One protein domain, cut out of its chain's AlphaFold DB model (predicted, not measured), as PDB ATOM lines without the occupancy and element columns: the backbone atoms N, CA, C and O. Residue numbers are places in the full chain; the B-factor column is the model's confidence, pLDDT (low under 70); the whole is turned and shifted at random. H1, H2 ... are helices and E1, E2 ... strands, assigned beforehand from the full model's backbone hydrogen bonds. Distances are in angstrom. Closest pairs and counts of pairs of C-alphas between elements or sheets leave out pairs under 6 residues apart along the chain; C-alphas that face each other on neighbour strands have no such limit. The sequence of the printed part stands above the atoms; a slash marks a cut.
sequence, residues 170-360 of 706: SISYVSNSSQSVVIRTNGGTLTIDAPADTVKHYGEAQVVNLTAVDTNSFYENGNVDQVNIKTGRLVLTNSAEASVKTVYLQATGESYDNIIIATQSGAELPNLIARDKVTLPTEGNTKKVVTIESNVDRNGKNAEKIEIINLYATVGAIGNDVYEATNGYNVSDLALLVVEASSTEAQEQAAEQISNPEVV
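What this domain is: This is residues 170 to 360 of the 706 residues of an uncharacterized protein of Clostridiales bacterium (UniProt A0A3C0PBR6). The chain is wound in stacked turns, a solenoid with two walls partly face to face: one wall holds E1, E3, E5, E7, E9, E12 and the second half of E4, the other holds E6, E8, E10 and E11. E4 folds back on itself, with E2 beside its first half; H2 covers E7 and E9 from outside, and residues 313 to 336, with no named element, loop out beyond E11. The printed part has 191 residues with twelve named strands and three named helices, in the order E1 to E7, H1, E8 to E12, H2, H3. It is mostly strand: a branched sheet of eight strands with parallel pairs, and a mixed sheet in the order E6, E8, E10, E11. The whole is compact, with a radius of gyration of the C-alphas of 16.1 A and spans of 45 by 35 by 29 A.

Where its parts are: E1, residues 170 to 174, begins at C-alpha 170, (158.517, 149.087, 118.262). E2 is residues 180 to 186, 20.6 A long, and E3 189 to 194. E4, residues 198 to 213, bends by 166 degrees at residue 209, and its end C-alphas are 7.7 A apart. E5 is 223 to 229, E6 232 to 236, E7 243 to 249, H1 253 to 258, E8 259 to 264 and E9 272 to 276. E10, residues 286 to 296, is 25.9 A long and bends by 58 degrees at residue 289. E11 is 305 to 312, 22.2 A, and E12 337 to 341. H2 is 344 to 355, 18.6 A, and H3 357 to 360, ending at C-alpha 360, (140.595, 129.864, 136.521).

How they stand to each other: E2 and E3 lie on one side of E4, E5 on the other side; N 183 and O 200 are 2.9 A apart, N 209 and O 190 2.7 A, and N 210 and O 228 2.7 A. E7 and E9 are parallel, with N 249 and O 274 at 2.8 A. The two sheets form a sandwich, face to face, 10.5 A centre to centre. E8 and E10 are parallel, N 261 and O 291 at 2.9 A; E10 and E11 form a hairpin, N 311 and O 287 at 2.7 A. H2 is on the branched sheet at a height over the sheet of 8.8 A, and the C-alphas of Thr 246 and Ala 351 are the closest of E7 and H2, 6.7 A apart. H1 is at the level of the smaller sheet. Of the O i to N i+4 pairs, 0 of 2 are within hydrogen-bond range in H1, with 2 of 3 O i to N i+3 pairs, and 6 of 8 in H2; H3 is too short for such a pair.

The domain as a whole: The C-alphas of Asn 186 and Gly 284 are the two farthest apart, 47.4 A. The printed part has no cut, and the one long link is E11 to E12, 24 residues. The mean pLDDT of the printed part is 76.7; 54 residues are under 70, among them residues 312 to 360.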
ATOM      1  N   SER A 170     158.633 150.177 119.232       97.62
ATOM      2  CA  SER A 170     158.517 149.087 118.262       97.62
ATOM      3  C   SER A 170     159.783 148.808 117.462       97.62
ATOM      4  O   SER A 170     160.508 149.723 117.067       97.62
ATOM      5  N   ILE A 171     160.009 147.523 117.187       98.31
ATOM      6  CA  ILE A 171     161.105 147.005 116.366       98.31
ATOM      7  C   ILE A 171     160.530 146.082 115.289       98.31
ATOM      8  O   ILE A 171     159.713 145.214 115.587       98.31
ATOM      9  N   SER A 172     160.965 146.246 114.038       97.12
ATOM     10  CA  SER A 172     160.608 145.366 112.919       97.12
ATOM     11  C   SER A 172     161.854 144.684 112.359       97.12
ATOM     12  O   SER A 172     162.657 145.328 111.682       97.12
ATOM     13  N   TYR A 173     161.987 143.383 112.608       96.44
ATOM     14  CA  TYR A 173     163.026 142.520 112.057       96.44
ATOM     15  C   TYR A 173     162.537 141.807 110.791       96.44
ATOM     16  O   TYR A 173     161.542 141.084 110.825       96.44
ATOM     17  N   VAL A 174     163.235 142.008 109.672       94.19
ATOM     18  CA  VAL A 174     162.901 141.458 108.354       94.19
ATOM     19  C   VAL A 174     164.154 140.880 107.702       94.19
ATOM     20  O   VAL A 174     165.149 141.581 107.508       94.19
ATOM     21  N   SER A 175     164.104 139.606 107.314       92.00
ATOM     22  CA  SER A 175     165.234 138.906 106.692       92.00
ATOM     23  C   SER A 175     164.762 137.781 105.773       92.00
ATOM     24  O   SER A 175     163.779 137.107 106.043       92.00
ATOM     25  N   ASN A 176     165.485 137.553 104.676       89.25
ATOM     26  CA  ASN A 176     165.296 136.385 103.800       89.25
ATOM     27  C   ASN A 176     166.559 135.509 103.740       89.25
ATOM     28  O   ASN A 176     166.706 134.675 102.845       89.25
ATOM     29  N   SER A 177     167.503 135.756 104.647       89.06
ATOM     30  CA  SER A 177     168.731 134.978 104.777       89.06
ATOM     31  C   SER A 177     168.464 133.723 105.609       89.06
ATOM     32  O   SER A 177     167.345 133.498 106.050       89.06
ATOM     33  N   SER A 178     169.481 132.881 105.795       91.50
ATOM     34  CA  SER A 178     169.462 131.871 106.850       91.50
ATOM     35  C   SER A 178     170.562 132.213 107.843       91.50
ATOM     36  O   SER A 178     171.744 131.982 107.581       91.50
ATOM     37  N   GLN A 179     170.176 132.855 108.940       91.50
ATOM     38  CA  GLN A 179     171.085 133.319 109.988       91.50
ATOM     39  C   GLN A 179     170.485 133.112 111.381       91.50
ATOM     40  O   GLN A 179     169.282 132.907 111.537       91.50
ATOM     41  N   SER A 180     171.335 133.150 112.411       92.50
ATOM     42  CA  SER A 180     170.887 133.167 113.804       92.50
ATOM     43  C   SER A 180     171.104 134.550 114.395       92.50
ATOM     44  O   SER A 180     172.217 135.072 114.344       92.50
ATOM     45  N   VAL A 181     170.041 135.132 114.941       94.75
ATOM     46  CA  VAL A 181     170.021 136.504 115.442       94.75
ATOM     47  C   VAL A 181     169.563 136.545 116.896       94.75
ATOM     48  O   VAL A 181     168.694 135.771 117.303       94.75
ATOM     49  N   VAL A 182     170.148 137.460 117.665       97.25
ATOM     50  CA  VAL A 182     169.706 137.804 119.018       97.25
ATOM     51  C   VAL A 182     169.049 139.181 118.974       97.25
ATOM     52  O   VAL A 182     169.572 140.110 118.357       97.25
ATOM     53  N   ILE A 183     167.883 139.290 119.601       98.31
ATOM     54  CA  ILE A 183     167.127 140.527 119.758       98.31
ATOM     55  C   ILE A 183     166.827 140.694 121.246       98.31
ATOM     56  O   ILE A 183     166.320 139.764 121.868       98.31
ATOM     57  N   ARG A 184     167.122 141.863 121.812       98.12
ATOM     58  CA  ARG A 184     166.800 142.190 123.203       98.12
ATOM     59  C   ARG A 184     165.994 143.484 123.278       98.12
ATOM     60  O   ARG A 184     166.447 144.511 122.764       98.12
ATOM     61  N   THR A 185     164.829 143.443 123.924       98.38
ATOM     62  CA  THR A 185     163.939 144.604 124.124       98.38
ATOM     63  C   THR A 185     163.660 144.877 125.605       98.38
ATOM     64  O   THR A 185     163.957 144.056 126.465       98.38
ATOM     65  N   ASN A 186     163.105 146.055 125.910       95.38
ATOM     66  CA  ASN A 186     162.686 146.473 127.260       95.38
ATOM     67  C   ASN A 186     161.186 146.843 127.293       95.38
ATOM     68  O   ASN A 186     160.777 147.754 128.005       95.38
ATOM     69  N   GLY A 187     160.379 146.228 126.429       93.69
ATOM     70  CA  GLY A 187     158.952 146.488 126.258       93.69
ATOM     71  C   GLY A 187     158.549 146.673 124.792       93.69
ATOM     72  O   GLY A 187     159.290 146.348 123.865       93.69
ATOM     73  N   GLY A 188     157.349 147.219 124.584       95.38
ATOM     74  CA  GLY A 188     156.834 147.567 123.257       95.38
ATOM     75  C   GLY A 188     156.527 146.364 122.360       95.38
ATOM     76  O   GLY A 188     156.248 145.261 122.838       95.38
ATOM     77  N   THR A 189     156.543 146.597 121.045       97.94
ATOM     78  CA  THR A 189     156.163 145.606 120.029       97.94
ATOM     79  C   THR A 189     157.350 145.158 119.178       97.94
ATOM     80  O   THR A 189     157.919 145.960 118.436       97.94
ATOM     81  N   LEU A 190     157.655 143.863 119.174       98.44
ATOM     82  CA  LEU A 190     158.619 143.242 118.264       98.44
ATOM     83  C   LEU A 190     157.881 142.549 117.115       98.44
ATOM     84  O   LEU A 190     157.041 141.693 117.343       98.44
ATOM     85  N   THR A 191     158.178 142.893 115.866       97.56
ATOM     86  CA  THR A 191     157.606 142.238 114.678       97.56
ATOM     87  C   THR A 191     158.697 141.533 113.893       97.56
ATOM     88  O   THR A 191     159.735 142.125 113.622       97.56
ATOM     89  N   ILE A 192     158.460 140.275 113.532       96.69
ATOM     90  CA  ILE A 192     159.428 139.392 112.883       96.69
ATOM     91  C   ILE A 192     158.817 138.831 111.598       96.69
ATOM     92  O   ILE A 192     157.769 138.180 111.621       96.69
ATOM     93  N   ASP A 193     159.500 139.069 110.483       94.81
ATOM     94  CA  ASP A 193     159.241 138.468 109.173       94.81
ATOM     95  C   ASP A 193     160.557 137.901 108.620       94.81
ATOM     96  O   ASP A 193     161.313 138.571 107.910       94.81
ATOM     97  N   ALA A 194     160.891 136.687 109.059       93.69
ATOM     98  CA  ALA A 194     162.173 136.047 108.803       93.69
ATOM     99  C   ALA A 194     162.033 134.521 108.628       93.69
ATOM    100  O   ALA A 194     162.422 133.747 109.506       93.69
ATOM    101  N   PRO A 195     161.480 134.055 107.492       91.75
ATOM    102  CA  PRO A 195     161.056 132.664 107.296       91.75
ATOM    103  C   PRO A 195     162.179 131.613 107.282       91.75
ATOM    104  O   PRO A 195     161.870 130.427 107.229       91.75
ATOM    105  N   ALA A 196     163.453 132.015 107.285       91.44
ATOM    106  CA  ALA A 196     164.614 131.118 107.239       91.44
ATOM    107  C   ALA A 196     165.628 131.352 108.385       91.44
ATOM    108  O   ALA A 196     166.657 130.669 108.443       91.44
ATOM    109  N   ASP A 197     165.334 132.281 109.304       93.00
ATOM    110  CA  ASP A 197     166.237 132.666 110.394       93.00
ATOM    111  C   ASP A 197     165.883 131.999 111.716       93.00
ATOM    112  O   ASP A 197     164.719 131.818 112.047       93.00
ATOM    113  N   THR A 198     166.900 131.740 112.538       93.38
ATOM    114  CA  THR A 198     166.730 131.411 113.957       93.38
ATOM    115  C   THR A 198     166.805 132.670 114.811       93.38
ATOM    116  O   THR A 198     167.891 133.200 115.043       93.38
ATOM    117  N   VAL A 199     165.663 133.126 115.320       95.62
ATOM    118  CA  VAL A 199     165.576 134.306 116.190       95.62
ATOM    119  C   VAL A 199     165.569 133.885 117.658       95.62
ATOM    120  O   VAL A 199     164.816 132.988 118.034       95.62
ATOM    121  N   LYS A 200     166.394 134.532 118.481       96.75
ATOM    122  CA  LYS A 200     166.358 134.435 119.945       96.75
ATOM    123  C   LYS A 200     166.003 135.792 120.527       96.75
ATOM    124  O   LYS A 200     166.675 136.776 120.219       96.75
ATOM    125  N   HIS A 201     164.969 135.826 121.348       98.25
ATOM    126  CA  HIS A 201     164.501 137.026 122.013       98.25
ATOM    127  C   HIS A 201     164.818 136.985 123.513       98.25
ATOM    128  O   HIS A 201     164.757 135.912 124.118       98.25
ATOM    129  N   TYR A 202     165.189 138.140 124.068       98.31
ATOM    130  CA  TYR A 202     165.521 138.369 125.476       98.31
ATOM    131  C   TYR A 202     164.917 139.695 125.961       98.31
ATOM    132  O   TYR A 202     164.669 140.603 125.164       98.31
ATOM    133  N   GLY A 203     164.774 139.841 127.278       96.19
ATOM    134  CA  GLY A 203     164.199 141.034 127.897       96.19
ATOM    135  C   GLY A 203     162.672 141.044 127.852       96.19
ATOM    136  O   GLY A 203     162.036 139.992 127.859       96.19
ATOM    137  N   GLU A 204     162.070 142.229 127.842       96.12
ATOM    138  CA  GLU A 204     160.614 142.386 127.945       96.12
ATOM    139  C   GLU A 204     159.992 142.775 126.602       96.12
ATOM    140  O   GLU A 204     160.569 143.574 125.860       96.12
ATOM    141  N   ALA A 205     158.793 142.276 126.298       96.94
ATOM    142  CA  ALA A 205     157.960 142.777 125.204       96.94
ATOM    143  C   ALA A 205     156.470 142.714 125.570       96.94
ATOM    144  O   ALA A 205     155.988 141.744 126.145       96.94
ATOM    145  N   GLN A 206     155.704 143.731 125.179       91.56
ATOM    146  CA  GLN A 206     154.244 143.677 125.310       91.56
ATOM    147  C   GLN A 206     153.656 142.768 124.229       91.56
ATOM    148  O   GLN A 206     152.794 141.935 124.492       91.56
ATOM    149  N   VAL A 207     154.135 142.909 122.991       93.44
ATOM    150  CA  VAL A 207     153.639 142.110 121.869       93.44
ATOM    151  C   VAL A 207     154.791 141.642 120.995       93.44
ATOM    152  O   VAL A 207     155.584 142.448 120.518       93.44
ATOM    153  N   VAL A 208     154.829 140.347 120.694       97.94
ATOM    154  CA  VAL A 208     155.691 139.782 119.650       97.94
ATOM    155  C   VAL A 208     154.819 139.305 118.490       97.94
ATOM    156  O   VAL A 208     153.971 138.440 118.662       97.94
ATOM    157  N   ASN A 209     155.021 139.846 117.289       96.25
ATOM    158  CA  ASN A 209     154.332 139.444 116.063       96.25
ATOM    159  C   ASN A 209     155.243 138.578 115.191       96.25
ATOM    160  O   ASN A 209     156.141 139.086 114.524       96.25
ATOM    161  N   LEU A 210     154.968 137.281 115.129       95.56
ATOM    162  CA  LEU A 210     155.618 136.321 114.243       95.56
ATOM    163  C   LEU A 210     154.819 136.222 112.935       95.56
ATOM    164  O   LEU A 210     153.877 135.431 112.811       95.56
ATOM    165  N   THR A 211     155.180 137.055 111.953       92.88
ATOM    166  CA  THR A 211     154.552 137.072 110.618       92.88
ATOM    167  C   THR A 211     154.942 135.837 109.816       92.88
ATOM    168  O   THR A 211     154.079 135.191 109.217       92.88
ATOM    169  N   ALA A 212     156.232 135.510 109.828       84.19
ATOM    170  CA  ALA A 212     156.782 134.258 109.343       84.19
ATOM    171  C   ALA A 212     158.125 134.012 110.030       84.19
ATOM    172  O   ALA A 212     158.968 134.905 110.087       84.19
ATOM    173  N   VAL A 213     158.325 132.798 110.529       78.75
ATOM    174  CA  VAL A 213     159.602 132.333 111.073       78.75
ATOM    175  C   VAL A 213     159.834 130.884 110.648       78.75
ATOM    176  O   VAL A 213     158.873 130.152 110.394       78.75
ATOM    177  N   ASP A 214     161.099 130.485 110.518       76.62
ATOM    178  CA  ASP A 214     161.495 129.112 110.186       76.62
ATOM    179  C   ASP A 214     160.899 128.059 111.153       76.62
ATOM    180  O   ASP A 214     160.490 128.304 112.294       76.62
ATOM    181  N   THR A 215     160.831 126.818 110.679       61.06
ATOM    182  CA  THR A 215     160.325 125.683 111.470       61.06
ATOM    183  C   THR A 215     161.226 125.298 112.649       61.06
ATOM    184  O   THR A 215     160.819 124.479 113.469       61.06
ATOM    185  N   ASN A 216     162.420 125.888 112.783       63.00
ATOM    186  CA  ASN A 216     163.282 125.765 113.962       63.00
ATOM    187  C   ASN A 216     163.182 126.950 114.937       63.00
ATOM    188  O   ASN A 216     163.943 126.977 115.905       63.00
ATOM    189  N   SER A 217     162.356 127.964 114.676       76.88
ATOM    190  CA  SER A 217     162.744 129.311 115.095       76.88
ATOM    191  C   SER A 217     161.626 130.187 115.634       76.88
ATOM    192  O   SER A 217     160.836 130.752 114.894       76.88
ATOM    193  N   PHE A 218     161.683 130.382 116.936       94.69
ATOM    194  CA  PHE A 218     161.696 131.664 117.629       94.69
ATOM    195  C   PHE A 218     161.860 131.258 119.088       94.69
ATOM    196  O   PHE A 218     160.984 130.598 119.640       94.69
ATOM    197  N   TYR A 219     163.016 131.536 119.675       96.44
ATOM    198  CA  TYR A 219     163.306 131.157 121.052       96.44
ATOM    199  C   TYR A 219     162.987 132.335 121.948       96.44
ATOM    200  O   TYR A 219     163.673 133.356 121.874       96.44
ATOM    201  N   GLU A 220     161.981 132.170 122.792       97.38
ATOM    202  CA  GLU A 220     161.660 133.136 123.828       97.38
ATOM    203  C   GLU A 220     162.457 132.811 125.094       97.38
ATOM    204  O   GLU A 220     162.345 131.710 125.648       97.38
ATOM    205  N   ASN A 221     163.295 133.754 125.523       96.12
ATOM    206  CA  ASN A 221     164.107 133.651 126.739       96.12
ATOM    207  C   ASN A 221     163.734 134.709 127.782       96.12
ATOM    208  O   ASN A 221     164.256 134.635 128.894       96.12
ATOM    209  N   GLY A 222     162.887 135.673 127.417       94.88
ATOM    210  CA  GLY A 222     162.427 136.766 128.259       94.88
ATOM    211  C   GLY A 222     160.917 136.738 128.500       94.88
ATOM    212  O   GLY A 222     160.247 135.714 128.343       94.88
ATOM    213  N   ASN A 223     160.376 137.885 128.899       92.19
ATOM    214  CA  ASN A 223     159.010 138.015 129.390       92.19
ATOM    215  C   ASN A 223     158.123 138.741 128.371       92.19
ATOM    216  O   ASN A 223     158.334 139.918 128.066       92.19
ATOM    217  N   VAL A 224     157.119 138.033 127.854       94.62
ATOM    218  CA  VAL A 224     156.218 138.524 126.812       94.62
ATOM    219  C   VAL A 224     154.759 138.417 127.241       94.62
ATOM    220  O   VAL A 224     154.265 137.338 127.584       94.62
ATOM    221  N   ASP A 225     154.022 139.524 127.152       85.75
ATOM    222  CA  ASP A 225     152.586 139.502 127.449       85.75
ATOM    223  C   ASP A 225     151.810 138.720 126.377       85.75
ATOM    224  O   ASP A 225     151.025 137.825 126.701       85.75
ATOM    225  N   GLN A 226     152.047 139.007 125.094       90.00
ATOM    226  CA  GLN A 226     151.352 138.336 123.998       90.00
ATOM    227  C   GLN A 226     152.258 138.012 122.808       90.00
ATOM    228  O   GLN A 226     152.926 138.885 122.256       90.00
ATOM    229  N   VAL A 227     152.202 136.766 122.331       94.81
ATOM    230  CA  VAL A 227     152.800 136.361 121.051       94.81
ATOM    231  C   VAL A 227     151.700 136.140 120.017       94.81
ATOM    232  O   VAL A 227     150.887 135.232 120.141       94.81
ATOM    233  N   ASN A 228     151.695 136.935 118.956       92.44
ATOM    234  CA  ASN A 228     150.867 136.731 117.777       92.44
ATOM    235  C   ASN A 228     151.634 135.877 116.765       92.44
ATOM    236  O   ASN A 228     152.672 136.308 116.273       92.44
ATOM    237  N   ILE A 229     151.132 134.695 116.411       93.19
ATOM    238  CA  ILE A 229     151.793 133.790 115.464       93.19
ATOM    239  C   ILE A 229     150.918 133.519 114.245       93.19
ATOM    240  O   ILE A 229     149.792 133.035 114.347       93.19
ATOM    241  N   LYS A 230     151.441 133.841 113.061       91.62
ATOM    242  CA  LYS A 230     150.770 133.583 111.782       91.62
ATOM    243  C   LYS A 230     151.227 132.273 111.143       91.62
ATOM    244  O   LYS A 230     150.416 131.572 110.545       91.62
ATOM    245  N   THR A 231     152.516 131.959 111.245       90.12
ATOM    246  CA  THR A 231     153.124 130.693 110.809       90.12
ATOM    247  C   THR A 231     154.509 130.555 111.440       90.12
ATOM    248  O   THR A 231     155.188 131.563 111.637       90.12
ATOM    249  N   GLY A 232     154.946 129.322 111.699       91.25
ATOM    250  CA  GLY A 232     156.276 129.024 112.225       91.25
ATOM    251  C   GLY A 232     156.239 128.432 113.632       91.25
ATOM    252  O   GLY A 232     155.237 127.859 114.060       91.25
ATOM    253  N   ARG A 233     157.352 128.544 114.354       92.94
ATOM    254  CA  ARG A 233     157.554 127.854 115.630       92.94
ATOM    255  C   ARG A 233     157.894 128.828 116.749       92.94
ATOM    256  O   ARG A 233     158.851 129.572 116.626       92.94
ATOM    257  N   LEU A 234     157.168 128.771 117.859       95.44
ATOM    258  CA  LEU A 234     157.528 129.418 119.123       95.44
ATOM    259  C   LEU A 234     158.134 128.360 120.051       95.44
ATOM    260  O   LEU A 234     157.512 127.328 120.280       95.44
ATOM    261  N   VAL A 235     159.327 128.604 120.588       95.69
ATOM    262  CA  VAL A 235     159.990 127.760 121.591       95.69
ATOM    263  C   VAL A 235     160.176 128.574 122.865       95.69
ATOM    264  O   VAL A 235     160.992 129.492 122.893       95.69
ATOM    265  N   LEU A 236     159.455 128.226 123.927       94.44
ATOM    266  CA  LEU A 236     159.716 128.752 125.261       94.44
ATOM    267  C   LEU A 236     160.885 127.975 125.865       94.44
ATOM    268  O   LEU A 236     160.857 126.742 125.976       94.44
ATOM    269  N   THR A 237     161.945 128.704 126.191       94.12
ATOM    270  CA  THR A 237     163.167 128.125 126.751       94.12
ATOM    271  C   THR A 237     163.042 127.911 128.252       94.12
ATOM    272  O   THR A 237     162.145 128.444 128.894       94.12
ATOM    273  N   ASN A 238     163.959 127.140 128.830       86.31
ATOM    274  CA  ASN A 238     164.049 126.969 130.282       86.31
ATOM    275  C   ASN A 238     164.819 128.106 130.988       86.31
ATOM    276  O   ASN A 238     165.294 127.920 132.110       86.31
ATOM    277  N   SER A 239     164.969 129.262 130.327       87.81
ATOM    278  CA  SER A 239     165.471 130.488 130.950       87.81
ATOM    279  C   SER A 239     164.559 130.887 132.111       87.81
ATOM    280  O   SER A 239     163.339 130.786 132.006       87.81
ATOM    281  N   ALA A 240     165.139 131.371 133.212       79.75
ATOM    282  CA  ALA A 240     164.375 131.798 134.386       79.75
ATOM    283  C   ALA A 240     163.429 132.980 134.096       79.75
ATOM    284  O   ALA A 240     162.436 133.148 134.797       79.75
ATOM    285  N   GLU A 241     163.740 133.783 133.076       85.25
ATOM    286  CA  GLU A 241     162.928 134.925 132.642       85.25
ATOM    287  C   GLU A 241     161.899 134.560 131.563       85.25
ATOM    288  O   GLU A 241     161.031 135.378 131.264       85.25
ATOM    289  N   ALA A 242     161.979 133.358 130.975       89.75
ATOM    290  CA  ALA A 242     161.112 132.964 129.873       89.75
ATOM    291  C   ALA A 242     159.664 132.797 130.343       89.75
ATOM    292  O   ALA A 242     159.324 131.829 131.024       89.75
ATOM    293  N   SER A 243     158.784 133.701 129.916       86.56
ATOM    294  CA  SER A 243     157.346 133.568 130.140       86.56
ATOM    295  C   SER A 243     156.544 134.199 129.013       86.56
ATOM    296  O   SER A 243     156.781 135.347 128.649       86.56
ATOM    297  N   VAL A 244     155.545 133.475 128.504       89.06
ATOM    298  CA  VAL A 244     154.547 134.009 127.566       89.06
ATOM    299  C   VAL A 244     153.170 133.850 128.189       89.06
ATOM    300  O   VAL A 244     152.745 132.724 128.442       89.06
ATOM    301  N   LYS A 245     152.443 134.949 128.421       80.44
ATOM    302  CA  LYS A 245     151.106 134.851 129.038       80.44
ATOM    303  C   LYS A 245     150.079 134.300 128.051       80.44
ATOM    304  O   LYS A 245     149.380 133.337 128.369       80.44
ATOM    305  N   THR A 246     150.029 134.879 126.852       81.25
ATOM    306  CA  THR A 246     149.041 134.537 125.821       81.25
ATOM    307  C   THR A 246     149.706 134.312 124.469       81.25
ATOM    308  O   THR A 246     150.556 135.092 124.040       81.25
ATOM    309  N   VAL A 247     149.262 133.287 123.744       88.62
ATOM    310  CA  VAL A 247     149.572 133.119 122.322       88.62
ATOM    311  C   VAL A 247     148.303 133.300 121.501       88.62
ATOM    312  O   VAL A 247     147.277 132.687 121.773       88.62
ATOM    313  N   TYR A 248     148.364 134.128 120.468       86.75
ATOM    314  CA  TYR A 248     147.258 134.363 119.555       86.75
ATOM    315  C   TYR A 248     147.599 133.873 118.147       86.75
ATOM    316  O   TYR A 248     148.558 134.328 117.523       86.75
ATOM    317  N   LEU A 249     146.798 132.953 117.617       88.81
ATOM    318  CA  LEU A 249     146.985 132.381 116.290       88.81
ATOM    319  C   LEU A 249     146.336 133.297 115.242       88.81
ATOM    320  O   LEU A 249     145.118 133.294 115.066       88.81
ATOM    321  N   GLN A 250     147.153 134.052 114.506       85.12
ATOM    322  CA  GLN A 250     146.731 134.920 113.391       85.12
ATOM    323  C   GLN A 250     146.737 134.194 112.031       85.12
ATOM    324  O   GLN A 250     146.795 134.820 110.967       85.12
ATOM    325  N   ALA A 251     146.732 132.861 112.037       84.50
ATOM    326  CA  ALA A 251     146.758 132.057 110.822       84.50
ATOM    327  C   ALA A 251     145.440 132.123 110.032       84.50
ATOM    328  O   ALA A 251     144.345 132.301 110.568       84.50
ATOM    329  N   THR A 252     145.537 131.900 108.720       81.62
ATOM    330  CA  THR A 252     144.383 131.682 107.836       81.62
ATOM    331  C   THR A 252     144.632 130.467 106.941       81.62
ATOM    332  O   THR A 252     145.776 130.118 106.663       81.62
ATOM    333  N   GLY A 253     143.564 129.793 106.496       80.00
ATOM    334  CA  GLY A 253     143.684 128.645 105.584       80.00
ATOM    335  C   GLY A 253     144.588 127.534 106.132       80.00
ATOM    336  O   GLY A 253     144.361 127.087 107.256       80.00
ATOM    337  N   GLU A 254     145.584 127.143 105.333       80.69
ATOM    338  CA  GLU A 254     146.599 126.114 105.621       80.69
ATOM    339  C   GLU A 254     147.742 126.619 106.525       80.69
ATOM    340  O   GLU A 254     148.580 125.836 106.951       80.69
ATOM    341  N   SER A 255     147.825 127.919 106.850       82.94
ATOM    342  CA  SER A 255     148.909 128.434 107.709       82.94
ATOM    343  C   SER A 255     148.860 127.878 109.134       82.94
ATOM    344  O   SER A 255     149.901 127.794 109.778       82.94
ATOM    345  N   TYR A 256     147.680 127.450 109.598       84.94
ATOM    346  CA  TYR A 256     147.530 126.743 110.872       84.94
ATOM    347  C   TYR A 256     148.348 125.446 110.909       84.94
ATOM    348  O   TYR A 256     148.826 125.048 111.970       84.94
ATOM    349  N   ASP A 257     148.596 124.821 109.751       84.50
ATOM    350  CA  ASP A 257     149.324 123.559 109.700       84.50
ATOM    351  C   ASP A 257     150.802 123.694 110.079       84.50
ATOM    352  O   ASP A 257     151.459 122.702 110.405       84.50
ATOM    353  N   ASN A 258     151.314 124.920 110.057       88.62
ATOM    354  CA  ASN A 258     152.718 125.229 110.268       88.62
ATOM    355  C   ASN A 258     152.974 125.917 111.610       88.62
ATOM    356  O   ASN A 258     154.088 126.387 111.823       88.62
ATOM    357  N   ILE A 259     151.966 126.021 112.485       91.56
ATOM    358  CA  ILE A 259     152.124 126.611 113.814       91.56
ATOM    359  C   ILE A 259     152.521 125.524 114.808       91.56
ATOM    360  O   ILE A 259     151.780 124.565 115.035       91.56
ATOM    361  N   ILE A 260     153.678 125.720 115.436       92.31
ATOM    362  CA  ILE A 260     154.175 124.870 116.516       92.31
ATOM    363  C   ILE A 260     154.481 125.735 117.736       92.31
ATOM    364  O   ILE A 260     155.160 126.752 117.618       92.31
ATOM    365  N   ILE A 261     154.019 125.314 118.910       92.50
ATOM    366  CA  ILE A 261     154.404 125.902 120.195       92.50
ATOM    367  C   ILE A 261     155.104 124.819 121.000       92.50
ATOM    368  O   ILE A 261     154.554 123.739 121.205       92.50
ATOM    369  N   ALA A 262     156.332 125.094 121.419       91.81
ATOM    370  CA  ALA A 262     157.197 124.132 122.068       91.81
ATOM    371  C   ALA A 262     157.730 124.653 123.405       91.81
ATOM    372  O   ALA A 262     158.028 125.838 123.525       91.81
ATOM    373  N   THR A 263     157.922 123.761 124.376       91.50
ATOM    374  CA  THR A 263     158.592 124.063 125.650       91.50
ATOM    375  C   THR A 263     159.804 123.175 125.870       91.50
ATOM    376  O   THR A 263     159.760 121.962 125.644       91.50
ATOM    377  N   GLN A 264     160.906 123.765 126.330       88.62
ATOM    378  CA  GLN A 264     162.040 123.004 126.855       88.62
ATOM    379  C   GLN A 264     161.727 122.434 128.245       88.62
ATOM    380  O   GLN A 264     160.806 122.882 128.925       88.62
ATOM    381  N   SER A 265     162.511 121.447 128.686       83.69
ATOM    382  CA  SER A 265     162.357 120.877 130.029       83.69
ATOM    383  C   SER A 265     162.504 121.953 131.112       83.69
ATOM    384  O   SER A 265     163.525 122.640 131.174       83.69
ATOM    385  N   GLY A 266     161.478 122.094 131.955       74.50
ATOM    386  CA  GLY A 266     161.401 123.111 133.008       74.50
ATOM    387  C   GLY A 266     160.744 124.431 132.587       74.50
ATOM    388  O   GLY A 266     160.480 125.249 133.462       74.50
ATOM    389  N   ALA A 267     160.445 124.625 131.299       78.12
ATOM    390  CA  ALA A 267     159.678 125.770 130.816       78.12
ATOM    391  C   ALA A 267     158.168 125.521 130.954       78.12
ATOM    392  O   ALA A 267     157.684 124.408 130.720       78.12
ATOM    393  N   GLU A 268     157.418 126.563 131.304       76.31
ATOM    394  CA  GLU A 268     155.958 126.503 131.387       76.31
ATOM    395  C   GLU A 268     155.334 126.767 130.010       76.31
ATOM    396  O   GLU A 268     155.839 127.567 129.226       76.31
ATOM    397  N   LEU A 269     154.243 126.066 129.687       77.06
ATOM    398  CA  LEU A 269     153.428 126.401 128.517       77.06
ATOM    399  C   LEU A 269     152.693 127.729 128.762       77.06
ATOM    400  O   LEU A 269     152.450 128.076 129.918       77.06
ATOM    401  N   PRO A 270     152.306 128.463 127.701       75.56
ATOM    402  CA  PRO A 270     151.493 129.662 127.869       75.56
ATOM    403  C   PRO A 270     150.172 129.342 128.576       75.56
ATOM    404  O   PRO A 270     149.655 128.233 128.473       75.56
ATOM    405  N   ASN A 271     149.586 130.326 129.255       65.50
ATOM    406  CA  ASN A 271     148.324 130.114 129.974       65.50
ATOM    407  C   ASN A 271     147.129 129.968 129.018       65.50
ATOM    408  O   ASN A 271     146.138 129.312 129.339       65.50
ATOM    409  N   LEU A 272     147.215 130.606 127.848       71.69
ATOM    410  CA  LEU A 272     146.127 130.721 126.887       71.69
ATOM    411  C   LEU A 272     146.654 130.670 125.452       71.69
ATOM    412  O   LEU A 272     147.563 131.421 125.091       71.69
ATOM    413  N   ILE A 273     146.004 129.863 124.614       79.00
ATOM    414  CA  ILE A 273     145.999 130.048 123.165       79.00
ATOM    415  C   ILE A 273     144.635 130.575 122.733       79.00
ATOM    416  O   ILE A 273     143.592 129.997 123.028       79.00
ATOM    417  N   ALA A 274     144.633 131.645 121.958       77.06
ATOM    418  CA  ALA A 274     143.432 132.173 121.332       77.06
ATOM    419  C   ALA A 274     143.578 132.189 119.808       77.06
ATOM    420  O   ALA A 274     144.682 132.258 119.273       77.06
ATOM    421  N   ARG A 275     142.458 132.117 119.093       80.00
ATOM    422  CA  ARG A 275     142.405 132.262 117.633       80.00
ATOM    423  C   ARG A 275     141.116 132.941 117.207       80.00
ATOM    424  O   ARG A 275     140.112 132.853 117.912       80.00
ATOM    425  N   ASP A 276     141.105 133.526 116.015       70.38
ATOM    426  CA  ASP A 276     139.852 133.943 115.390       70.38
ATOM    427  C   ASP A 276     138.951 132.736 115.101       70.38
ATOM    428  O   ASP A 276     139.406 131.593 114.976       70.38
ATOM    429  N   LYS A 277     137.650 132.989 114.941       70.44
ATOM    430  CA  LYS A 277     136.702 131.977 114.466       70.44
ATOM    431  C   LYS A 277     137.099 131.475 113.072       70.44
ATOM    432  O   LYS A 277     137.201 132.255 112.125       70.44
ATOM    433  N   VAL A 278     137.246 130.160 112.927       69.44
ATOM    434  CA  VAL A 278     137.627 129.506 111.667       69.44
ATOM    435  C   VAL A 278     136.431 128.744 111.091       69.44
ATOM    436  O   VAL A 278     135.618 128.184 111.822       69.44
ATOM    437  N   THR A 279     136.303 128.709 109.761       72.31
ATOM    438  CA  THR A 279     135.315 127.850 109.091       72.31
ATOM    439  C   THR A 279     135.583 126.384 109.428       72.31
ATOM    440  O   THR A 279     136.694 125.899 109.208       72.31
ATOM    441  N   LEU A 280     134.564 125.681 109.928       70.06
ATOM    442  CA  LEU A 280     134.655 124.253 110.238       70.06
ATOM    443  C   LEU A 280     135.006 123.435 108.980       70.06
ATOM    444  O   LEU A 280     134.546 123.781 107.884       70.06
ATOM    445  N   PRO A 281     135.799 122.354 109.112       72.38
ATOM    446  CA  PRO A 281     136.061 121.452 107.997       72.38
ATOM    447  C   PRO A 281     134.774 120.742 107.545       72.38
ATOM    448  O   PRO A 281     133.776 120.696 108.263       72.38
ATOM    449  N   THR A 282     134.781 120.180 106.334       76.06
ATOM    450  CA  THR A 282     133.671 119.347 105.838       76.06
ATOM    451  C   THR A 282     133.549 118.047 106.638       76.06
ATOM    452  O   THR A 282     134.542 117.548 107.161       76.06
ATOM    453  N   GLU A 283     132.348 117.466 106.699       71.50
ATOM    454  CA  GLU A 283     132.086 116.209 107.417       71.50
ATOM    455  C   GLU A 283     133.069 115.093 107.021       71.50
ATOM    456  O   GLU A 283     133.310 114.857 105.837       71.50
ATOM    457  N   GLY A 284     133.671 114.441 108.022       64.62
ATOM    458  CA  GLY A 284     134.720 113.432 107.835       64.62
ATOM    459  C   GLY A 284     136.152 113.975 107.723       64.62
ATOM    460  O   GLY A 284     137.079 113.169 107.717       64.62
ATOM    461  N   ASN A 285     136.348 115.299 107.683       73.19
ATOM    462  CA  ASN A 285     137.667 115.935 107.685       73.19
ATOM    463  C   ASN A 285     137.967 116.633 109.017       73.19
ATOM    464  O   ASN A 285     137.064 117.054 109.745       73.19
ATOM    465  N   THR A 286     139.258 116.803 109.288       74.75
ATOM    466  CA  THR A 286     139.784 117.613 110.388       74.75
ATOM    467  C   THR A 286     140.553 118.807 109.835       74.75
ATOM    468  O   THR A 286     140.988 118.801 108.682       74.75
ATOM    469  N   LYS A 287     140.708 119.852 110.648       77.88
ATOM    470  CA  LYS A 287     141.599 120.973 110.354       77.88
ATOM    471  C   LYS A 287     142.532 121.195 111.535       77.88
ATOM    472  O   LYS A 287     142.054 121.537 112.611       77.88
ATOM    473  N   LYS A 288     143.838 121.049 111.334       84.69
ATOM    474  CA  LYS A 288     144.818 121.331 112.383       84.69
ATOM    475  C   LYS A 288     144.839 122.825 112.699       84.69
ATOM    476  O   LYS A 288     144.670 123.661 111.813       84.69
ATOM    477  N   VAL A 289     144.999 123.143 113.977       82.38
ATOM    478  CA  VAL A 289     145.059 124.511 114.507       82.38
ATOM    479  C   VAL A 289     146.461 124.816 115.005       82.38
ATOM    480  O   VAL A 289     147.019 125.861 114.690       82.38
ATOM    481  N   VAL A 290     147.030 123.907 115.791       86.56
ATOM    482  CA  VAL A 290     148.360 124.076 116.368       86.56
ATOM    483  C   VAL A 290     148.915 122.723 116.797       86.56
ATOM    484  O   VAL A 290     148.166 121.844 117.228       86.56
ATOM    485  N   THR A 291     150.229 122.563 116.680       88.44
ATOM    486  CA  THR A 291     150.965 121.473 117.324       88.44
ATOM    487  C   THR A 291     151.606 121.995 118.606       88.44
ATOM    488  O   THR A 291     152.300 123.010 118.576       88.44
ATOM    489  N   ILE A 292     151.410 121.284 119.713       87.25
ATOM    490  CA  ILE A 292     152.079 121.540 120.987       87.25
ATOM    491  C   ILE A 292     153.143 120.466 121.210       87.25
ATOM    492  O   ILE A 292     152.872 119.272 121.100       87.25
ATOM    493  N   GLU A 293     154.360 120.890 121.522       89.00
ATOM    494  CA  GLU A 293     155.497 120.016 121.798       89.00
ATOM    495  C   GLU A 293     156.047 120.305 123.199       89.00
ATOM    496  O   GLU A 293     156.336 121.449 123.534       89.00
ATOM    497  N   SER A 294     156.229 119.284 124.031       84.88
ATOM    498  CA  SER A 294     156.794 119.462 125.376       84.88
ATOM    499  C   SER A 294     158.106 118.714 125.552       84.88
ATOM    500  O   SER A 294     158.281 117.619 125.005       84.88
ATOM    501  N   ASN A 295     158.985 119.286 126.377       85.00
ATOM    502  CA  ASN A 295     160.331 118.792 126.663       85.00
ATOM    503  C   ASN A 295     161.169 118.609 125.392       85.00
ATOM    504  O   ASN A 295     161.798 117.574 125.183       85.00
ATOM    505  N   VAL A 296     161.169 119.620 124.523       90.00
ATOM    506  CA  VAL A 296     162.090 119.648 123.384       90.00
ATOM    507  C   VAL A 296     163.532 119.874 123.853       90.00
ATOM    508  O   VAL A 296     163.789 120.457 124.908       90.00
ATOM    509  N   ASP A 297     164.491 119.422 123.053       91.25
ATOM    510  CA  ASP A 297     165.914 119.622 123.285       91.25
ATOM    511  C   ASP A 297     166.340 121.099 123.149       91.25
ATOM    512  O   ASP A 297     165.567 121.998 122.802       91.25
ATOM    513  N   ARG A 298     167.628 121.371 123.395       86.25
ATOM    514  CA  ARG A 298     168.206 122.726 123.301       86.25
ATOM    515  C   ARG A 298     168.081 123.381 121.917       86.25
ATOM    516  O   ARG A 298     168.217 124.594 121.816       86.25
ATOM    517  N   ASN A 299     167.861 122.590 120.865       87.06
ATOM    518  CA  ASN A 299     167.636 123.056 119.496       87.06
ATOM    519  C   ASN A 299     166.139 123.121 119.165       87.06
ATOM    520  O   ASN A 299     165.771 123.162 117.988       87.06
ATOM    521  N   GLY A 300     165.285 123.052 120.186       86.25
ATOM    522  CA  GLY A 300     163.848 123.090 120.039       86.25
ATOM    523  C   GLY A 300     163.286 121.877 119.306       86.25
ATOM    524  O   GLY A 300     162.237 122.026 118.704       86.25
ATOM    525  N   LYS A 301     163.952 120.712 119.293       88.50
ATOM    526  CA  LYS A 301     163.523 119.496 118.565       88.50
ATOM    527  C   LYS A 301     163.300 118.308 119.495       88.50
ATOM    528  O   LYS A 301     163.549 118.400 120.685       88.50
ATOM    529  N   ASN A 302     162.895 117.166 118.934       90.12
ATOM    530  CA  ASN A 302     162.836 115.883 119.646       90.12
ATOM    531  C   ASN A 302     161.939 115.932 120.893       90.12
ATOM    532  O   ASN A 302     162.372 115.575 121.983       90.12
ATOM    533  N   ALA A 303     160.702 116.402 120.721       87.81
ATOM    534  CA  ALA A 303     159.725 116.472 121.799       87.81
ATOM    535  C   ALA A 303     159.477 115.098 122.433       87.81
ATOM    536  O   ALA A 303     159.277 114.108 121.726       87.81
ATOM    537  N   GLU A 304     159.421 115.054 123.763       82.94
ATOM    538  CA  GLU A 304     159.023 113.844 124.489       82.94
ATOM    539  C   GLU A 304     157.527 113.566 124.340       82.94
ATOM    540  O   GLU A 304     157.101 112.410 124.300       82.94
ATOM    541  N   LYS A 305     156.721 114.628 124.238       75.88
ATOM    542  CA  LYS A 305     155.283 114.541 123.992       75.88
ATOM    543  C   LYS A 305     154.864 115.578 122.959       75.88
ATOM    544  O   LYS A 305     155.305 116.725 122.987       75.88
ATOM    545  N   ILE A 306     154.015 115.127 122.041       82.56
ATOM    546  CA  ILE A 306     153.441 115.918 120.958       82.56
ATOM    547  C   ILE A 306     151.928 115.802 121.074       82.56
ATOM    548  O   ILE A 306     151.396 114.697 121.170       82.56
ATOM    549  N   GLU A 307     151.253 116.940 121.047       78.25
ATOM    550  CA  GLU A 307     149.803 117.047 121.027       78.25
ATOM    551  C   GLU A 307     149.386 117.885 119.818       78.25
ATOM    552  O   GLU A 307     150.009 118.898 119.502       78.25
ATOM    553  N   ILE A 308     148.351 117.451 119.102       80.38
ATOM    554  CA  ILE A 308     147.847 118.156 117.924       80.38
ATOM    555  C   ILE A 308     146.417 118.582 118.205       80.38
ATOM    556  O   ILE A 308     145.557 117.750 118.482       80.38
ATOM    557  N   ILE A 309     146.158 119.880 118.083       76.88
ATOM    558  CA  ILE A 309     144.827 120.444 118.286       76.88
ATOM    559  C   ILE A 309     144.152 120.581 116.924       76.88
ATOM    560  O   ILE A 309     144.664 121.270 116.035       76.88
ATOM    561  N   ASN A 310     143.006 119.917 116.760       75.25
ATOM    562  CA  ASN A 310     142.247 119.849 115.513       75.25
ATOM    563  C   ASN A 310     140.814 120.380 115.685       75.25
ATOM    564  O   ASN A 310     140.160 120.150 116.698       75.25
ATOM    565  N   LEU A 311     140.287 121.013 114.638       71.19
ATOM    566  CA  LEU A 311     138.862 121.282 114.448       71.19
ATOM    567  C   LEU A 311     138.208 120.121 113.709       71.19
ATOM    568  O   LEU A 311     138.787 119.576 112.768       71.19
ATOM    569  N   TYR A 312     136.968 119.816 114.075       61.84
ATOM    570  CA  TYR A 312     136.148 118.773 113.461       61.84
ATOM    571  C   TYR A 312     134.823 119.357 112.964       61.84
ATOM    572  O   TYR A 312     134.353 120.385 113.446       61.84
ATOM    573  N   ALA A 313     134.204 118.683 111.996       58.44
ATOM    574  CA  ALA A 313     132.927 119.103 111.421       58.44
ATOM    575  C   ALA A 313     131.719 118.908 112.366       58.44
ATOM    576  O   ALA A 313     130.722 119.619 112.239       58.44
ATOM    577  N   THR A 314     131.789 117.943 113.293       52.47
ATOM    578  CA  THR A 314     130.712 117.587 114.236       52.47
ATOM    579  C   THR A 314     131.264 117.226 115.618       52.47
ATOM    580  O   THR A 314     132.294 116.568 115.748       52.47
ATOM    581  N   VAL A 315     130.542 117.633 116.667       45.50
ATOM    582  CA  VAL A 315     130.844 117.297 118.067       45.50
ATOM    583  C   VAL A 315     130.441 115.837 118.312       45.50
ATOM    584  O   VAL A 315     129.262 115.561 118.526       45.50
ATOM    585  N   GLY A 316     131.382 114.886 118.231       45.28
ATOM    586  CA  GLY A 316     131.132 113.508 118.687       45.28
ATOM    587  C   GLY A 316     131.725 112.335 117.896       45.28
ATOM    588  O   GLY A 316     131.203 111.230 118.032       45.28
ATOM    589  N   ALA A 317     132.784 112.505 117.098       36.22
ATOM    590  CA  ALA A 317     133.406 111.386 116.381       36.22
ATOM    591  C   ALA A 317     134.910 111.206 116.704       36.22
ATOM    592  O   ALA A 317     135.737 111.969 116.227       36.22
ATOM    593  N   ILE A 318     135.209 110.095 117.402       35.06
ATOM    594  CA  ILE A 318     136.457 109.285 117.403       35.06
ATOM    595  C   ILE A 318     137.668 109.788 118.215       35.06
ATOM    596  O   ILE A 318     138.385 110.648 117.722       35.06
ATOM    597  N   GLY A 319     137.920 109.145 119.380       40.25
ATOM    598  CA  GLY A 319     139.197 108.891 120.111       40.25
ATOM    599  C   GLY A 319     140.287 109.973 120.317       40.25
ATOM    600  O   GLY A 319     140.634 110.665 119.380       40.25
ATOM    601  N   ASN A 320     140.884 110.001 121.526       35.22
ATOM    602  CA  ASN A 320     142.177 110.576 121.991       35.22
ATOM    603  C   ASN A 320     142.736 111.917 121.444       35.22
ATOM    604  O   ASN A 320     143.833 112.287 121.847       35.22
ATOM    605  N   ASP A 321     142.005 112.673 120.631       38.16
ATOM    606  CA  ASP A 321     142.383 114.013 120.171       38.16
ATOM    607  C   ASP A 321     141.398 115.056 120.740       38.16
ATOM    608  O   ASP A 321     140.189 114.830 120.770       38.16
ATOM    609  N   VAL A 322     141.903 116.196 121.226       43.00
ATOM    610  CA  VAL A 322     141.122 117.231 121.937       43.00
ATOM    611  C   VAL A 322     140.066 117.866 121.018       43.00
ATOM    612  O   VAL A 322     140.400 118.460 119.993       43.00
ATOM    613  N   TYR A 323     138.784 117.760 121.396       48.06
ATOM    614  CA  TYR A 323     137.635 118.207 120.593       48.06
ATOM    615  C   TYR A 323     137.165 119.610 120.951       48.06
ATOM    616  O   TYR A 323     136.847 119.877 122.104       48.06
ATOM    617  N   GLU A 324     136.944 120.459 119.950       40.41
ATOM    618  CA  GLU A 324     136.138 121.665 120.122       40.41
ATOM    619  C   GLU A 324     134.628 121.373 120.098       40.41
ATOM    620  O   GLU A 324     134.078 120.903 119.100       40.41
ATOM    621  N   ALA A 325     133.941 121.732 121.186       34.34
ATOM    622  CA  ALA A 325     132.498 121.921 121.231       34.34
ATOM    623  C   ALA A 325     132.242 123.357 121.694       34.34
ATOM    624  O   ALA A 325     132.711 123.792 122.745       34.34
ATOM    625  N   THR A 326     131.546 124.126 120.867       40.84
ATOM    626  CA  THR A 326     131.271 125.541 121.116       40.84
ATOM    627  C   THR A 326     130.429 125.713 122.387       40.84
ATOM    628  O   THR A 326     129.423 125.027 122.566       40.84
ATOM    629  N   ASN A 327     130.845 126.677 123.222       38.16
ATOM    630  CA  ASN A 327     130.339 127.065 124.553       38.16
ATOM    631  C   ASN A 327     130.855 126.291 125.785       38.16
ATOM    632  O   ASN A 327     130.063 125.882 126.633       38.16
ATOM    633  N   GLY A 328     132.180 126.232 125.961       46.84
ATOM    634  CA  GLY A 328     132.784 126.032 127.286       46.84
ATOM    635  C   GLY A 328     134.144 125.347 127.254       46.84
ATOM    636  O   GLY A 328     134.202 124.159 127.516       46.84
ATOM    637  N   TYR A 329     135.183 126.124 126.922       42.88
ATOM    638  CA  TYR A 329     136.619 125.933 127.193       42.88
ATOM    639  C   TYR A 329     137.159 124.490 127.273       42.88
ATOM    640  O   TYR A 329     136.995 123.809 128.281       42.88
ATOM    641  N   ASN A 330     137.900 124.072 126.242       38.88
ATOM    642  CA  ASN A 330     138.655 122.818 126.247       38.88
ATOM    643  C   ASN A 330     140.109 123.066 126.621       38.88
ATOM    644  O   ASN A 330     140.713 124.044 126.172       38.88
ATOM    645  N   VAL A 331     140.674 122.141 127.389       42.94
ATOM    646  CA  VAL A 331     142.078 122.175 127.777       42.94
ATOM    647  C   VAL A 331     142.768 120.940 127.254       42.94
ATOM    648  O   VAL A 331     142.230 119.835 127.309       42.94
ATOM    649  N   SER A 332     143.941 121.175 126.690       46.53
ATOM    650  CA  SER A 332     144.791 120.140 126.133       46.53
ATOM    651  C   SER A 332     145.304 119.196 127.236       46.53
ATOM    652  O   SER A 332     145.369 119.579 128.407       46.53
ATOM    653  N   ASP A 333     145.747 117.984 126.892       44.09
ATOM    654  CA  ASP A 333     146.407 117.058 127.833       44.09
ATOM    655  C   ASP A 333     147.724 117.633 128.408       44.09
ATOM    656  O   ASP A 333     148.382 117.020 129.259       44.09
ATOM    657  N   LEU A 334     148.165 118.778 127.885       48.88
ATOM    658  CA  LEU A 334     149.289 119.590 128.334       48.88
ATOM    659  C   LEU A 334     148.850 120.848 129.116       48.88
ATOM    660  O   LEU A 334     149.669 121.730 129.350       48.88
ATOM    661  N   ALA A 335     147.598 120.897 129.587       47.59
ATOM    662  CA  ALA A 335     147.027 121.949 130.438       47.59
ATOM    663  C   ALA A 335     146.803 123.319 129.760       47.59
ATOM    664  O   ALA A 335     146.696 124.333 130.447       47.59
ATOM    665  N   LEU A 336     146.668 123.354 128.429       57.12
ATOM    666  CA  LEU A 336     146.519 124.591 127.658       57.12
ATOM    667  C   LEU A 336     145.072 124.885 127.241       57.12
ATOM    668  O   LEU A 336     144.455 124.054 126.577       57.12
ATOM    669  N   LEU A 337     144.551 126.074 127.561       58.66
ATOM    670  CA  LEU A 337     143.229 126.523 127.112       58.66
ATOM    671  C   LEU A 337     143.292 127.054 125.671       58.66
ATOM    672  O   LEU A 337     144.040 127.991 125.403       58.66
ATOM    673  N   VAL A 338     142.461 126.517 124.769       64.00
ATOM    674  CA  VAL A 338     142.255 127.076 123.418       64.00
ATOM    675  C   VAL A 338     140.872 127.717 123.301       64.00
ATOM    676  O   VAL A 338     139.863 127.044 123.521       64.00
ATOM    677  N   VAL A 339     140.803 129.004 122.936       60.28
ATOM    678  CA  VAL A 339     139.529 129.742 122.797       60.28
ATOM    679  C   VAL A 339     139.337 130.384 121.425       60.28
ATOM    680  O   VAL A 339     140.277 130.898 120.817       60.28
ATOM    681  N   GLU A 340     138.083 130.414 120.963       62.34
ATOM    682  CA  GLU A 340     137.675 131.297 119.868       62.34
ATOM    683  C   GLU A 340     137.506 132.727 120.395       62.34
ATOM    684  O   GLU A 340     136.634 132.993 121.222       62.34
ATOM    685  N   ALA A 341     138.305 133.660 119.886       60.16
ATOM    686  CA  ALA A 341     138.126 135.088 120.088       60.16
ATOM    687  C   ALA A 341     137.317 135.669 118.919       60.16
ATOM    688  O   ALA A 341     137.621 135.432 117.749       60.16
ATOM    689  N   SER A 342     136.257 136.420 119.221       53.00
ATOM    690  CA  SER A 342     135.375 137.015 118.205       53.00
ATOM    691  C   SER A 342     135.667 138.488 117.889       53.00
ATOM    692  O   SER A 342     135.020 139.049 117.005       53.00
ATOM    693  N   SER A 343     136.575 139.139 118.625       53.25
ATOM    694  CA  SER A 343     136.971 140.549 118.448       53.25
ATOM    695  C   SER A 343     138.311 140.854 119.135       53.25
ATOM    696  O   SER A 343     138.734 140.101 120.006       53.25
ATOM    697  N   THR A 344     138.953 141.985 118.808       51.16
ATOM    698  CA  THR A 344     140.159 142.486 119.506       51.16
ATOM    699  C   THR A 344     139.908 142.730 120.999       51.16
ATOM    700  O   THR A 344     140.722 142.351 121.828       51.16
ATOM    701  N   GLU A 345     138.731 143.237 121.371       47.69
ATOM    702  CA  GLU A 345     138.324 143.337 122.784       47.69
ATOM    703  C   GLU A 345     138.145 141.959 123.439       47.69
ATOM    704  O   GLU A 345     138.402 141.822 124.626       47.69
ATOM    705  N   ALA A 346     137.750 140.919 122.693       49.75
ATOM    706  CA  ALA A 346     137.716 139.549 123.207       49.75
ATOM    707  C   ALA A 346     139.126 138.947 123.366       49.75
ATOM    708  O   ALA A 346     139.298 138.055 124.190       49.75
ATOM    709  N   GLN A 347     140.128 139.437 122.622       54.25
ATOM    710  CA  GLN A 347     141.543 139.068 122.790       54.25
ATOM    711  C   GLN A 347     142.099 139.648 124.098       54.25
ATOM    712  O   GLN A 347     142.667 138.909 124.900       54.25
ATOM    713  N   GLU A 348     141.855 140.938 124.351       48.59
ATOM    714  CA  GLU A 348     142.237 141.617 125.599       48.59
ATOM    715  C   GLU A 348     141.437 141.089 126.802       48.59
ATOM    716  O   GLU A 348     142.016 140.788 127.839       48.59
ATOM    717  N   GLN A 349     140.126 140.854 126.658       47.88
ATOM    718  CA  GLN A 349     139.304 140.269 127.724       47.88
ATOM    719  C   GLN A 349     139.668 138.815 128.026       47.88
ATOM    720  O   GLN A 349     139.621 138.439 129.188       47.88
ATOM    721  N   ALA A 350     140.043 137.987 127.046       43.81
ATOM    722  CA  ALA A 350     140.520 136.629 127.321       43.81
ATOM    723  C   ALA A 350     141.870 136.635 128.065       43.81
ATOM    724  O   ALA A 350     142.095 135.780 128.921       43.81
ATOM    725  N   ALA A 351     142.725 137.632 127.802       42.38
ATOM    726  CA  ALA A 351     143.962 137.869 128.545       42.38
ATOM    727  C   ALA A 351     143.715 138.454 129.959       42.38
ATOM    728  O   ALA A 351     144.407 138.082 130.905       42.38
ATOM    729  N   GLU A 352     142.702 139.312 130.143       41.78
ATOM    730  CA  GLU A 352     142.304 139.878 131.447       41.78
ATOM    731  C   GLU A 352     141.454 138.912 132.313       41.78
ATOM    732  O   GLU A 352     141.466 138.987 133.549       41.78
ATOM    733  N   GLN A 353     140.736 137.959 131.702       40.78
ATOM    734  CA  GLN A 353     139.810 137.029 132.376       40.78
ATOM    735  C   GLN A 353     140.480 135.885 133.155       40.78
ATOM    736  O   GLN A 353     139.781 135.127 133.832       40.78
ATOM    737  N   ILE A 354     141.814 135.811 133.183       44.12
ATOM    738  CA  ILE A 354     142.578 134.889 134.051       44.12
ATOM    739  C   ILE A 354     142.542 135.346 135.533       44.12
ATOM    740  O   ILE A 354     143.069 134.689 136.422       44.12
ATOM    741  N   SER A 355     141.855 136.448 135.851       41.97
ATOM    742  CA  SER A 355     141.587 136.881 137.232       41.97
ATOM    743  C   SER A 355     140.216 136.449 137.773       41.97
ATOM    744  O   SER A 355     139.965 136.610 138.969       41.97
ATOM    745  N   ASN A 356     139.326 135.890 136.937       42.47
ATOM    746  CA  ASN A 356     138.035 135.374 137.393       42.47
ATOM    747  C   ASN A 356     138.224 133.983 138.030       42.47
ATOM    748  O   ASN A 356     138.518 133.031 137.300       42.47
ATOM    749  N   PRO A 357     138.003 133.820 139.349       43.97
ATOM    750  CA  PRO A 357     138.239 132.556 140.042       43.97
ATOM    751  C   PRO A 357     137.444 131.377 139.472       43.97
ATOM    752  O   PRO A 357     137.928 130.257 139.531       43.97
ATOM    753  N   GLU A 358     136.265 131.602 138.878       41.56
ATOM    754  CA  GLU A 358     135.462 130.535 138.261       41.56
ATOM    755  C   GLU A 358     135.985 130.110 136.883       41.56
ATOM    756  O   GLU A 358     135.824 128.957 136.493       41.56
ATOM    757  N   VAL A 359     136.610 131.021 136.131       41.09
ATOM    758  CA  VAL A 359     137.236 130.703 134.835       41.09
ATOM    759  C   VAL A 359     138.593 130.047 135.069       41.09
ATOM    760  O   VAL A 359     138.884 129.041 134.436       41.09
ATOM    761  N   VAL A 360     139.370 130.528 136.044       41.88
ATOM    762  CA  VAL A 360     140.595 129.864 136.521       41.88
ATOM    763  C   VAL A 360     140.280 128.479 137.083       41.88
ATOM    764  O   VAL A 360     140.984 127.528 136.755       41.88
TER     765      VAL A 360